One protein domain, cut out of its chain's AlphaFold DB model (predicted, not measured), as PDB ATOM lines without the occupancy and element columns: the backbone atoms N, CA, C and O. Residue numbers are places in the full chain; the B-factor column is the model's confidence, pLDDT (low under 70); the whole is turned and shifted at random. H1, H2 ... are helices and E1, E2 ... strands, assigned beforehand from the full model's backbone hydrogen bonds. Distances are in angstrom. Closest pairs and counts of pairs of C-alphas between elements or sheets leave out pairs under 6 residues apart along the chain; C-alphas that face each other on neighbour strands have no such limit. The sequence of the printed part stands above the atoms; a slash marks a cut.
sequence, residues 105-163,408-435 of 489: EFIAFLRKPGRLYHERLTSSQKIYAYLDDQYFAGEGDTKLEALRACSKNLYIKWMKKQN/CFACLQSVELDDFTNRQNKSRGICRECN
ATOM      1  N   GLU A 105     -15.940 -40.275 -17.195       83.00
ATOM      2  CA  GLU A 105     -16.907 -39.367 -17.811       83.00
ATOM      3  C   GLU A 105     -18.175 -39.247 -16.963       83.00
ATOM      4  O   GLU A 105     -18.632 -38.137 -16.695       83.00
ATOM      5  N   PHE A 106     -18.708 -40.369 -16.467       87.94
ATOM      6  CA  PHE A 106     -19.882 -40.343 -15.598       87.94
ATOM      7  C   PHE A 106     -19.591 -39.695 -14.237       87.94
ATOM      8  O   PHE A 106     -20.410 -38.936 -13.720       87.94
ATOM      9  N   ILE A 107     -18.410 -39.938 -13.658       85.69
ATOM     10  CA  ILE A 107     -18.001 -39.277 -12.411       85.69
ATOM     11  C   ILE A 107     -17.892 -37.762 -12.623       85.69
ATOM     12  O   ILE A 107     -18.414 -36.996 -11.815       85.69
ATOM     13  N   ALA A 108     -17.255 -37.318 -13.710       80.62
ATOM     14  CA  ALA A 108     -17.162 -35.900 -14.061       80.62
ATOM     15  C   ALA A 108     -18.549 -35.275 -14.278       80.62
ATOM     16  O   ALA A 108     -18.823 -34.188 -13.768       80.62
ATOM     17  N   PHE A 109     -19.442 -35.998 -14.956       83.25
ATOM     18  CA  PHE A 109     -20.835 -35.613 -15.154       83.25
ATOM     19  C   PHE A 109     -21.579 -35.399 -13.823       83.25
ATOM     20  O   PHE A 109     -22.249 -34.378 -13.651       83.25
ATOM     21  N   LEU A 110     -21.423 -36.316 -12.860       84.62
ATOM     22  CA  LEU A 110     -22.020 -36.204 -11.524       84.62
ATOM     23  C   LEU A 110     -21.401 -35.086 -10.677       84.62
ATOM     24  O   LEU A 110     -22.092 -34.504  -9.843       84.62
ATOM     25  N   ARG A 111     -20.108 -34.791 -10.866       79.06
ATOM     26  CA  ARG A 111     -19.388 -33.752 -10.107       79.06
ATOM     27  C   ARG A 111     -19.851 -32.344 -10.444       79.06
ATOM     28  O   ARG A 111     -19.619 -31.444  -9.635       79.06
ATOM     29  N   LYS A 112     -20.474 -32.155 -11.610       78.12
ATOM     30  CA  LYS A 112     -20.940 -30.847 -12.058       78.12
ATOM     31  C   LYS A 112     -21.822 -30.202 -10.972       78.12
ATOM     32  O   LYS A 112     -22.800 -30.823 -10.545       78.12
ATOM     33  N   PRO A 113     -21.495 -28.980 -10.517       75.50
ATOM     34  CA  PRO A 113     -22.316 -28.260  -9.547       75.50
ATOM     35  C   PRO A 113     -23.763 -28.152 -10.026       75.50
ATOM     36  O   PRO A 113     -24.017 -27.967 -11.217       75.50
ATOM     37  N   GLY A 114     -24.716 -28.322  -9.109       75.00
ATOM     38  CA  GLY A 114     -26.141 -28.323  -9.449       75.00
ATOM     39  C   GLY A 114     -26.605 -29.546 -10.254       75.00
ATOM     40  O   GLY A 114     -27.707 -29.537 -10.797       75.00
ATOM     41  N   ARG A 115     -25.809 -30.619 -10.370       82.12
ATOM     42  CA  ARG A 115     -26.292 -31.871 -10.981       82.12
ATOM     43  C   ARG A 115     -27.151 -32.696 -10.028       82.12
ATOM     44  O   ARG A 115     -28.121 -33.312 -10.465       82.12
ATOM     45  N   LEU A 116     -26.745 -32.740  -8.764       84.88
ATOM     46  CA  LEU A 116     -27.345 -33.555  -7.716       84.88
ATOM     47  C   LEU A 116     -28.040 -32.655  -6.700       84.88
ATOM     48  O   LEU A 116     -27.464 -31.671  -6.242       84.88
ATOM     49  N   TYR A 117     -29.252 -33.039  -6.322       86.19
ATOM     50  CA  TYR A 117     -30.072 -32.351  -5.333       86.19
ATOM     51  C   TYR A 117     -30.399 -33.304  -4.206       86.19
ATOM     52  O   TYR A 117     -30.701 -34.464  -4.460       86.19
ATOM     53  N   HIS A 118     -30.348 -32.819  -2.972       88.06
ATOM     54  CA  HIS A 118     -30.633 -33.609  -1.781       88.06
ATOM     55  C   HIS A 118     -31.862 -33.053  -1.066       88.06
ATOM     56  O   HIS A 118     -31.981 -31.847  -0.878       88.06
ATOM     57  N   GLU A 119     -32.738 -33.954  -0.639       87.19
ATOM     58  CA  GLU A 119     -33.875 -33.687   0.232       87.19
ATOM     59  C   GLU A 119     -33.867 -34.680   1.404       87.19
ATOM     60  O   GLU A 119     -33.644 -35.883   1.231       87.19
ATOM     61  N   ARG A 120     -34.091 -34.172   2.621       90.81
ATOM     62  CA  ARG A 120     -34.251 -34.989   3.831       90.81
ATOM     63  C   ARG A 120     -35.740 -35.238   4.054       90.81
ATOM     64  O   ARG A 120     -36.496 -34.287   4.217       90.81
ATOM     65  N   LEU A 121     -36.133 -36.507   4.095       88.69
ATOM     66  CA  LEU A 121     -37.487 -36.941   4.436       88.69
ATOM     67  C   LEU A 121     -37.555 -37.334   5.919       88.69
ATOM     68  O   LEU A 121     -36.532 -37.432   6.600       88.69
ATOM     69  N   THR A 122     -38.765 -37.582   6.430       90.12
ATOM     70  CA  THR A 122     -39.005 -37.907   7.848       90.12
ATOM     71  C   THR A 122     -38.215 -39.129   8.327       90.12
ATOM     72  O   THR A 122     -37.712 -39.130   9.447       90.12
ATOM     73  N   SER A 123     -38.091 -40.157   7.486       91.12
ATOM     74  CA  SER A 123     -37.434 -41.427   7.827       91.12
ATOM     75  C   SER A 123     -36.361 -41.858   6.825       91.12
ATOM     76  O   SER A 123     -35.845 -42.962   6.942       91.12
ATOM     77  N   SER A 124     -36.044 -41.033   5.825       93.31
ATOM     78  CA  SER A 124     -35.115 -41.392   4.748       93.31
ATOM     79  C   SER A 124     -34.473 -40.161   4.105       93.31
ATOM     80  O   SER A 124     -34.778 -39.010   4.420       93.31
ATOM     81  N   GLN A 125     -33.531 -40.402   3.205       94.06
ATOM     82  CA  GLN A 125     -32.875 -39.409   2.368       94.06
ATOM     83  C   GLN A 125     -33.316 -39.617   0.925       94.06
ATOM     84  O   GLN A 125     -33.460 -40.756   0.480       94.06
ATOM     85  N   LYS A 126     -33.470 -38.526   0.177       91.94
ATOM     86  CA  LYS A 126     -33.808 -38.564  -1.242       91.94
ATOM     87  C   LYS A 126     -32.858 -37.703  -2.051       91.94
ATOM     88  O   LYS A 126     -32.491 -36.605  -1.635       91.94
ATOM     89  N   ILE A 127     -32.426 -38.218  -3.196       92.50
ATOM     90  CA  ILE A 127     -31.543 -37.506  -4.119       92.50
ATOM     91  C   ILE A 127     -32.146 -37.488  -5.501       92.50
ATOM     92  O   ILE A 127     -32.651 -38.508  -5.966       92.50
ATOM     93  N   TYR A 128     -32.037 -36.332  -6.147       90.81
ATOM     94  CA  TYR A 128     -32.522 -36.088  -7.490       90.81
ATOM     95  C   TYR A 128     -31.390 -35.707  -8.429       90.81
ATOM     96  O   TYR A 128     -30.451 -35.007  -8.045       90.81
ATOM     97  N   ALA A 129     -31.519 -36.123  -9.682       89.31
ATOM     98  CA  ALA A 129     -30.635 -35.733 -10.761       89.31
ATOM     99  C   ALA A 129     -31.427 -35.519 -12.048       89.31
ATOM    100  O   ALA A 129     -32.427 -36.198 -12.297       89.31
ATOM    101  N   TYR A 130     -30.935 -34.613 -12.886       81.00
ATOM    102  CA  TYR A 130     -31.527 -34.331 -14.188       81.00
ATOM    103  C   TYR A 130     -30.576 -34.708 -15.316       81.00
ATOM    104  O   TYR A 130     -29.369 -34.431 -15.276       81.00
ATOM    105  N   LEU A 131     -31.158 -35.324 -16.336       80.69
ATOM    106  CA  LEU A 131     -30.506 -35.697 -17.577       80.69
ATOM    107  C   LEU A 131     -31.443 -35.333 -18.731       80.69
ATOM    108  O   LEU A 131     -32.401 -36.052 -19.019       80.69
ATOM    109  N   ASP A 132     -31.141 -34.208 -19.376       73.75
ATOM    110  CA  ASP A 132     -32.014 -33.506 -20.321       73.75
ATOM    111  C   ASP A 132     -33.382 -33.170 -19.700       73.75
ATOM    112  O   ASP A 132     -33.461 -32.425 -18.728       73.75
ATOM    113  N   ASP A 133     -34.456 -33.723 -20.253       72.81
ATOM    114  CA  ASP A 133     -35.841 -33.585 -19.810       72.81
ATOM    115  C   ASP A 133     -36.273 -34.684 -18.826       72.81
ATOM    116  O   ASP A 133     -37.430 -34.727 -18.406       72.81
ATOM    117  N   GLN A 134     -35.360 -35.588 -18.463       79.44
ATOM    118  CA  GLN A 134     -35.647 -36.713 -17.585       79.44
ATOM    119  C   GLN A 134     -35.123 -36.471 -16.175       79.44
ATOM    120  O   GLN A 134     -34.008 -35.990 -15.958       79.44
ATOM    121  N   TYR A 135     -35.947 -36.876 -15.222       85.88
ATOM    122  CA  TYR A 135     -35.686 -36.807 -13.799       85.88
ATOM    123  C   TYR A 135     -35.382 -38.207 -13.258       85.88
ATOM    124  O   TYR A 135     -36.054 -39.182 -13.602       85.88
ATOM    125  N   PHE A 136     -34.372 -38.291 -12.399       91.62
ATOM    126  CA  PHE A 136     -33.939 -39.507 -11.727       91.62
ATOM    127  C   PHE A 136     -33.951 -39.267 -10.229       91.62
ATOM    128  O   PHE A 136     -33.523 -38.208  -9.773       91.62
ATOM    129  N   ALA A 137     -34.411 -40.264  -9.480       92.88
ATOM    130  CA  ALA A 137     -34.417 -40.219  -8.033       92.88
ATOM    131  C   ALA A 137     -33.865 -41.503  -7.427       92.88
ATOM    132  O   ALA A 137     -33.956 -42.586  -8.013       92.88
ATOM    133  N   GLY A 138     -33.314 -41.361  -6.230       93.88
ATOM    134  CA  GLY A 138     -32.953 -42.460  -5.354       93.88
ATOM    135  C   GLY A 138     -33.311 -42.122  -3.921       93.88
ATOM    136  O   GLY A 138     -33.134 -40.982  -3.495       93.88
ATOM    137  N   GLU A 139     -33.802 -43.118  -3.195       94.88
ATOM    138  CA  GLU A 139     -34.105 -43.031  -1.769       94.88
ATOM    139  C   GLU A 139     -33.258 -44.050  -1.001       94.88
ATOM    140  O   GLU A 139     -32.860 -45.080  -1.552       94.88
ATOM    141  N   GLY A 140     -32.951 -43.747   0.255       92.25
ATOM    142  CA  GLY A 140     -32.215 -44.638   1.151       92.25
ATOM    143  C   GLY A 140     -32.153 -44.081   2.567       92.25
ATOM    144  O   GLY A 140     -32.461 -42.910   2.781       92.25
ATOM    145  N   ASP A 141     -31.741 -44.897   3.530       90.94
ATOM    146  CA  ASP A 141     -31.668 -44.480   4.937       90.94
ATOM    147  C   ASP A 141     -30.558 -43.435   5.138       90.94
ATOM    148  O   ASP A 141     -30.673 -42.505   5.940       90.94
ATOM    149  N   THR A 142     -29.499 -43.536   4.334       88.81
ATOM    150  CA  THR A 142     -28.384 -42.585   4.285       88.81
ATOM    151  C   THR A 142     -28.319 -41.821   2.959       88.81
ATOM    152  O   THR A 142     -28.775 -42.289   1.912       88.81
ATOM    153  N   LYS A 143     -27.662 -40.645   2.956       87.94
ATOM    154  CA  LYS A 143     -27.436 -39.869   1.718       87.94
ATOM    155  C   LYS A 143     -26.664 -40.686   0.684       87.94
ATOM    156  O   LYS A 143     -26.929 -40.599  -0.510       87.94
ATOM    157  N   LEU A 144     -25.711 -41.496   1.144       85.75
ATOM    158  CA  LEU A 144     -24.901 -42.329   0.267       85.75
ATOM    159  C   LEU A 144     -25.741 -43.427  -0.398       85.75
ATOM    160  O   LEU A 144     -25.563 -43.683  -1.584       85.75
ATOM    161  N   GLU A 145     -26.679 -44.047   0.318       88.94
ATOM    162  CA  GLU A 145     -27.618 -45.019  -0.263       88.94
ATOM    163  C   GLU A 145     -28.553 -44.383  -1.285       88.94
ATOM    164  O   GLU A 145     -28.648 -44.888  -2.406       88.94
ATOM    165  N   ALA A 146     -29.140 -43.231  -0.957       91.25
ATOM    166  CA  ALA A 146     -29.937 -42.463  -1.906       91.25
ATOM    167  C   ALA A 146     -29.118 -42.085  -3.160       91.25
ATOM    168  O   ALA A 146     -29.613 -42.189  -4.286       91.25
ATOM    169  N   LEU A 147     -27.831 -41.728  -3.002       90.56
ATOM    170  CA  LEU A 147     -26.955 -41.335  -4.110       90.56
ATOM    171  C   LEU A 147     -26.677 -42.526  -5.016       90.56
ATOM    172  O   LEU A 147     -26.711 -42.387  -6.237       90.56
ATOM    173  N   ARG A 148     -26.404 -43.690  -4.424       89.69
ATOM    174  CA  ARG A 148     -26.183 -44.947  -5.148       89.69
ATOM    175  C   ARG A 148     -27.421 -45.328  -5.946       89.69
ATOM    176  O   ARG A 148     -27.301 -45.630  -7.131       89.69
ATOM    177  N   ALA A 149     -28.595 -45.284  -5.315       91.88
ATOM    178  CA  ALA A 149     -29.862 -45.601  -5.961       91.88
ATOM    179  C   ALA A 149     -30.135 -44.659  -7.146       91.88
ATOM    180  O   ALA A 149     -30.384 -45.125  -8.259       91.88
ATOM    181  N   CYS A 150     -29.985 -43.345  -6.942       93.94
ATOM    182  CA  CYS A 150     -30.162 -42.345  -7.995       93.94
ATOM    183  C   CYS A 150     -29.152 -42.552  -9.132       93.94
ATOM    184  O   CYS A 150     -29.520 -42.616 -10.306       93.94
ATOM    185  N   SER A 151     -27.873 -42.707  -8.782       92.94
ATOM    186  CA  SER A 151     -26.779 -42.864  -9.742       92.94
ATOM    187  C   SER A 151     -26.907 -44.128 -10.580       92.94
ATOM    188  O   SER A 151     -26.624 -44.064 -11.765       92.94
ATOM    189  N   LYS A 152     -27.367 -45.257 -10.023       91.25
ATOM    190  CA  LYS A 152     -27.587 -46.497 -10.794       91.25
ATOM    191  C   LYS A 152     -28.638 -46.314 -11.887       91.25
ATOM    192  O   LYS A 152     -28.386 -46.650 -13.044       91.25
ATOM    193  N   ASN A 153     -29.784 -45.731 -11.539       90.56
ATOM    194  CA  ASN A 153     -30.857 -45.465 -12.499       90.56
ATOM    195  C   ASN A 153     -30.400 -44.485 -13.587       90.56
ATOM    196  O   ASN A 153     -30.615 -44.708 -14.781       90.56
ATOM    197  N   LEU A 154     -29.717 -43.421 -13.164       92.31
ATOM    198  CA  LEU A 154     -29.168 -42.403 -14.047       92.31
ATOM    199  C   LEU A 154     -28.082 -42.962 -14.974       92.31
ATOM    200  O   LEU A 154     -28.084 -42.658 -16.164       92.31
ATOM    201  N   TYR A 155     -27.195 -43.815 -14.460       92.44
ATOM    202  CA  TYR A 155     -26.085 -44.401 -15.206       92.44
ATOM    203  C   TYR A 155     -26.566 -45.273 -16.363       92.44
ATOM    204  O   TYR A 155     -26.059 -45.145 -17.472       92.44
ATOM    205  N   ILE A 156     -27.605 -46.090 -16.157       89.25
ATOM    206  CA  ILE A 156     -28.205 -46.901 -17.230       89.25
ATOM    207  C   ILE A 156     -28.697 -46.010 -18.375       89.25
ATOM    208  O   ILE A 156     -28.491 -46.326 -19.548       89.25
ATOM    209  N   LYS A 157     -29.351 -44.885 -18.059       88.12
ATOM    210  CA  LYS A 157     -29.802 -43.948 -19.093       88.12
ATOM    211  C   LYS A 157     -28.627 -43.231 -19.752       88.12
ATOM    212  O   LYS A 157     -28.614 -43.099 -20.974       88.12
ATOM    213  N   TRP A 158     -27.664 -42.788 -18.953       90.31
ATOM    214  CA  TRP A 158     -26.460 -42.120 -19.423       90.31
ATOM    215  C   TRP A 158     -25.675 -43.014 -20.393       90.31
ATOM    216  O   TRP A 158     -25.350 -42.555 -21.481       90.31
ATOM    217  N   MET A 159     -25.491 -44.307 -20.101       88.75
ATOM    218  CA  MET A 159     -24.807 -45.251 -21.000       88.75
ATOM    219  C   MET A 159     -25.504 -45.392 -22.358       88.75
ATOM    220  O   MET A 159     -24.841 -45.435 -23.391       88.75
ATOM    221  N   LYS A 160     -26.842 -45.372 -22.382       84.69
ATOM    222  CA  LYS A 160     -27.613 -45.397 -23.637       84.69
ATOM    223  C   LYS A 160     -27.465 -44.112 -24.458       84.69
ATOM    224  O   LYS A 160     -27.709 -44.141 -25.663       84.69
ATOM    225  N   LYS A 161     -27.114 -42.990 -23.818       84.00
ATOM    226  CA  LYS A 161     -26.954 -41.669 -24.448       84.00
ATOM    227  C   LYS A 161     -25.507 -41.300 -24.762       84.00
ATOM    228  O   LYS A 161     -25.282 -40.583 -25.726       84.00
ATOM    229  N   GLN A 162     -24.527 -41.767 -23.988       80.88
ATOM    230  CA  GLN A 162     -23.151 -41.252 -24.021       80.88
ATOM    231  C   GLN A 162     -22.478 -41.365 -25.394       80.88
ATOM    232  O   GLN A 162     -21.625 -40.541 -25.700       80.88
ATOM    233  N   ASN A 163     -22.895 -42.341 -26.209       80.69
ATOM    234  CA  ASN A 163     -22.395 -42.603 -27.560       80.69
ATOM    235  C   ASN A 163     -23.375 -42.173 -28.662       80.69
ATOM    236  O   ASN A 163     -23.135 -42.435 -29.837       80.69
ATOM    237  N   CYS A 408     -18.829 -32.498  -2.871       73.44
ATOM    238  CA  CYS A 408     -18.494 -33.683  -2.084       73.44
ATOM    239  C   CYS A 408     -19.579 -34.742  -2.259       73.44
ATOM    240  O   CYS A 408     -20.728 -34.490  -1.943       73.44
ATOM    241  N   PHE A 409     -19.242 -35.961  -2.667       71.00
ATOM    242  CA  PHE A 409     -20.266 -36.992  -2.876       71.00
ATOM    243  C   PHE A 409     -20.774 -37.691  -1.612       71.00
ATOM    244  O   PHE A 409     -21.773 -38.399  -1.668       71.00
ATOM    245  N   ALA A 410     -20.096 -37.522  -0.475       68.88
ATOM    246  CA  ALA A 410     -20.556 -38.086   0.791       68.88
ATOM    247  C   ALA A 410     -21.655 -37.216   1.420       68.88
ATOM    248  O   ALA A 410     -22.713 -37.729   1.779       68.88
ATOM    249  N   CYS A 411     -21.428 -35.900   1.513       73.69
ATOM    250  CA  CYS A 411     -22.402 -34.963   2.080       73.69
ATOM    251  C   CYS A 411     -23.263 -34.233   1.036       73.69
ATOM    252  O   CYS A 411     -24.293 -33.672   1.413       73.69
ATOM    253  N   LEU A 412     -22.875 -34.287  -0.247       74.19
ATOM    254  CA  LEU A 412     -23.483 -33.623  -1.418       74.19
ATOM    255  C   LEU A 412     -23.327 -32.106  -1.458       74.19
ATOM    256  O   LEU A 412     -23.893 -31.442  -2.323       74.19
ATOM    257  N   GLN A 413     -22.509 -31.555  -0.568       72.19
ATOM    258  CA  GLN A 413     -22.258 -30.127  -0.522       72.19
ATOM    259  C   GLN A 413     -21.392 -29.696  -1.706       72.19
ATOM    260  O   GLN A 413     -20.303 -30.238  -1.921       72.19
ATOM    261  N   SER A 414     -21.892 -28.718  -2.458       71.94
ATOM    262  CA  SER A 414     -21.112 -27.969  -3.439       71.94
ATOM    263  C   SER A 414     -20.534 -26.738  -2.757       71.94
ATOM    264  O   SER A 414     -21.288 -25.921  -2.240       71.94
ATOM    265  N   VAL A 415     -19.211 -26.621  -2.731       68.00
ATOM    266  CA  VAL A 415     -18.509 -25.470  -2.157       68.00
ATOM    267  C   VAL A 415     -17.820 -24.718  -3.282       68.00
ATOM    268  O   VAL A 415     -17.134 -25.326  -4.111       68.00
ATOM    269  N   GLU A 416     -18.032 -23.408  -3.319       72.25
ATOM    270  CA  GLU A 416     -17.225 -22.487  -4.110       72.25
ATOM    271  C   GLU A 416     -15.855 -22.365  -3.439       72.25
ATOM    272  O   GLU A 416     -15.744 -22.022  -2.263       72.25
ATOM    273  N   LEU A 417     -14.807 -22.742  -4.158       66.12
ATOM    274  CA  LEU A 417     -13.426 -22.667  -3.704       66.12
ATOM    275  C   LEU A 417     -12.923 -21.258  -4.005       66.12
ATOM    276  O   LEU A 417     -12.131 -21.065  -4.924       66.12
ATOM    277  N   ASP A 418     -13.465 -20.279  -3.291       58.94
ATOM    278  CA  ASP A 418     -13.192 -18.869  -3.533       58.94
ATOM    279  C   ASP A 418     -12.147 -18.373  -2.539       58.94
ATOM    280  O   ASP A 418     -12.449 -18.208  -1.361       58.94
ATOM    281  N   ASP A 419     -10.904 -18.191  -2.995       51.62
ATOM    282  CA  ASP A 419      -9.940 -17.316  -2.307       51.62
ATOM    283  C   ASP A 419      -8.624 -17.050  -3.070       51.62
ATOM    284  O   ASP A 419      -7.799 -16.288  -2.574       51.62
ATOM    285  N   PHE A 420      -8.365 -17.624  -4.257       51.81
ATOM    286  CA  PHE A 420      -7.039 -17.552  -4.916       51.81
ATOM    287  C   PHE A 420      -5.862 -17.918  -3.979       51.81
ATOM    288  O   PHE A 420      -4.695 -17.690  -4.315       51.81
ATOM    289  N   THR A 421      -6.128 -18.502  -2.799       50.56
ATOM    290  CA  THR A 421      -5.094 -18.825  -1.823       50.56
ATOM    291  C   THR A 421      -4.537 -20.206  -2.124       50.56
ATOM    292  O   THR A 421      -5.252 -21.175  -2.380       50.56
ATOM    293  N   ASN A 422      -3.217 -20.346  -2.005       43.41
ATOM    294  CA  ASN A 422      -2.516 -21.622  -2.180       43.41
ATOM    295  C   ASN A 422      -2.929 -22.723  -1.169       43.41
ATOM    296  O   ASN A 422      -2.357 -23.814  -1.188       43.41
ATOM    297  N   ARG A 423      -3.891 -22.475  -0.266       42.25
ATOM    298  CA  ARG A 423      -4.260 -23.389   0.826       42.25
ATOM    299  C   ARG A 423      -5.290 -24.455   0.441       42.25
ATOM    300  O   ARG A 423      -5.403 -25.442   1.164       42.25
ATOM    301  N   GLN A 424      -5.987 -24.325  -0.692       45.41
ATOM    302  CA  GLN A 424      -7.107 -25.220  -1.038       45.41
ATOM    303  C   GLN A 424      -6.801 -26.284  -2.118       45.41
ATOM    304  O   GLN A 424      -7.660 -27.102  -2.460       45.41
ATOM    305  N   ASN A 425      -5.554 -26.359  -2.603       39.00
ATOM    306  CA  ASN A 425      -5.099 -27.236  -3.700       39.00
ATOM    307  C   ASN A 425      -4.982 -28.740  -3.362       39.00
ATOM    308  O   ASN A 425      -4.092 -29.431  -3.855       39.00
ATOM    309  N   LYS A 426      -5.877 -29.305  -2.549       43.00
ATOM    310  CA  LYS A 426      -5.974 -30.767  -2.422       43.00
ATOM    311  C   LYS A 426      -7.244 -31.249  -3.091       43.00
ATOM    312  O   LYS A 426      -8.331 -31.105  -2.526       43.00
ATOM    313  N   SER A 427      -7.084 -31.808  -4.292       43.62
ATOM    314  CA  SER A 427      -8.024 -32.748  -4.901       43.62
ATOM    315  C   SER A 427      -8.442 -33.746  -3.824       43.62
ATOM    316  O   SER A 427      -7.629 -34.526  -3.335       43.62
ATOM    317  N   ARG A 428      -9.666 -33.581  -3.336       47.31
ATOM    318  CA  ARG A 428     -10.333 -34.549  -2.480       47.31
ATOM    319  C   ARG A 428     -11.757 -34.626  -2.993       47.31
ATOM    320  O   ARG A 428     -12.497 -33.651  -2.857       47.31
ATOM    321  N   GLY A 429     -12.132 -35.752  -3.590       46.91
ATOM    322  CA  GLY A 429     -13.526 -36.062  -3.951       46.91
ATOM    323  C   GLY A 429     -14.465 -36.135  -2.734       46.91
ATOM    324  O   GLY A 429     -15.688 -36.176  -2.875       46.91
ATOM    325  N   ILE A 430     -13.888 -36.126  -1.530       54.25
ATOM    326  CA  ILE A 430     -14.554 -36.133  -0.230       54.25
ATOM    327  C   ILE A 430     -14.028 -34.926   0.567       54.25
ATOM    328  O   ILE A 430     -12.818 -34.712   0.619       54.25
ATOM    329  N   CYS A 431     -14.900 -34.102   1.159       58.34
ATOM    330  CA  CYS A 431     -14.440 -32.964   1.959       58.34
ATOM    331  C   CYS A 431     -13.638 -33.444   3.183       58.34
ATOM    332  O   CYS A 431     -13.739 -34.601   3.595       58.34
ATOM    333  N   ARG A 432     -12.811 -32.563   3.761       55.19
ATOM    334  CA  ARG A 432     -11.993 -32.904   4.936       55.19
ATOM    335  C   ARG A 432     -12.852 -33.410   6.101       55.19
ATOM    336  O   ARG A 432     -12.468 -34.393   6.717       55.19
ATOM    337  N   GLU A 433     -14.023 -32.819   6.308       55.00
ATOM    338  CA  GLU A 433     -14.998 -33.195   7.345       55.00
ATOM    339  C   GLU A 433     -15.563 -34.610   7.143       55.00
ATOM    340  O   GLU A 433     -15.692 -35.383   8.083       55.00
ATOM    341  N   CYS A 434     -15.804 -35.023   5.895       58.41
ATOM    342  CA  CYS A 434     -16.210 -36.398   5.580       58.41
ATOM    343  C   CYS A 434     -15.041 -37.406   5.608       58.41
ATOM    344  O   CYS A 434     -15.269 -38.606   5.439       58.41
ATOM    345  N   ASN A 435     -13.797 -36.939   5.753       52.88
ATOM    346  CA  ASN A 435     -12.591 -37.769   5.841       52.88
ATOM    347  C   ASN A 435     -12.050 -37.876   7.282       52.88
ATOM    348  O   ASN A 435     -11.364 -38.839   7.605       52.88
TER     349      ASN A 435
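Overview. This is residues 105 to 163 and 408 to 435 of the 489 residues of the protein "3'-5' exonuclease domain-containing protein" of Oikopleura dioica (UniProt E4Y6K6). A small antiparallel sheet of three strands, E1, E2 and E3, has one long helix, H2, running along one face, with no named helix over the other face; the short helix H1 is near H2. Off to one side is a loose second piece, residues 408 to 435, in which the chain runs out through E4, swings round at residues 418 to 424, which stick out free, and folds back to the short helix H3. The printed part has 87 residues, with three named helices and four named strands in the order H1 E1 E2 E3 H2 E4 H3; the sheet's order is E1 E2 E3, and the class is mixed, helices and strands. The whole is only just compact, close to loose, with a radius of gyration of the C-alphas of 14.3 A, and flat, spanning 40 by 38 by 19 A.

Along the chain. The sheet holds E1, residues 116 to 120, 13.5 A; E2, residues 125 to 131, 20.4 A; and E3, residues 134 to 140, 20.6 A. H2, residues 143 to 162, is 26.1 A long, from C-alpha 143 at (-27.436, -39.869, 1.718). H1 is residues 105 to 111, with C-alpha 105 at (-16.907, -39.367, -17.811). After the cut come E4, residues 414 to 417, and H3, residues 432 to 435, with C-alpha 435 at (-12.591, -37.769, 5.841).

Arrangement. E1, E2 and E3 form a meander, each strand the antiparallel neighbour of the one before. In the hairpin E1 and E2, N 119 and O 126 are within hydrogen-bond range at 2.8 A; in the hairpin E2 and E3, N 127 and O 138 are at 2.9 A. H2 is on the sheet at a height of 7.1 A, two layers with the helix on one face. It lies over E3 and, only just, over E2, with 3 C-alphas falling on E2, and runs along the strands, at 21 degrees to E3 on the local plane. The closest C-alphas of E3 and H2 are those of Gly 138 and Cys 150, 3.8 A apart. H2 has a kink of 35 degrees near residue 156. H1 is close to H2 but not clearly touching, the closest C-alphas being those of Phe 106 and Tyr 155, 7.4 A apart, at a steep tilt of 41 degrees, opposite ways. H1 is not on the sheet. E4 pairs with no named strand and is apart from E1; H3 is apart from H2. Every O i to N i+4 pair is within hydrogen-bond range in H1, and 15 of 16 in H2; H3 is too short for such a pair.

Size, cuts and confidence. The C-alphas farthest apart, those of Ser 123 and Asn 422, are 41.4 A apart. Residues 164 to 407 are not printed, and C-alphas 163 and 408 are 27.3 A apart across the cut. The link from E4 to H3, 14 residues, is long. Mean pLDDT of the printed part is 77.6, with residues 410, 415 and 417 to 435 under 70.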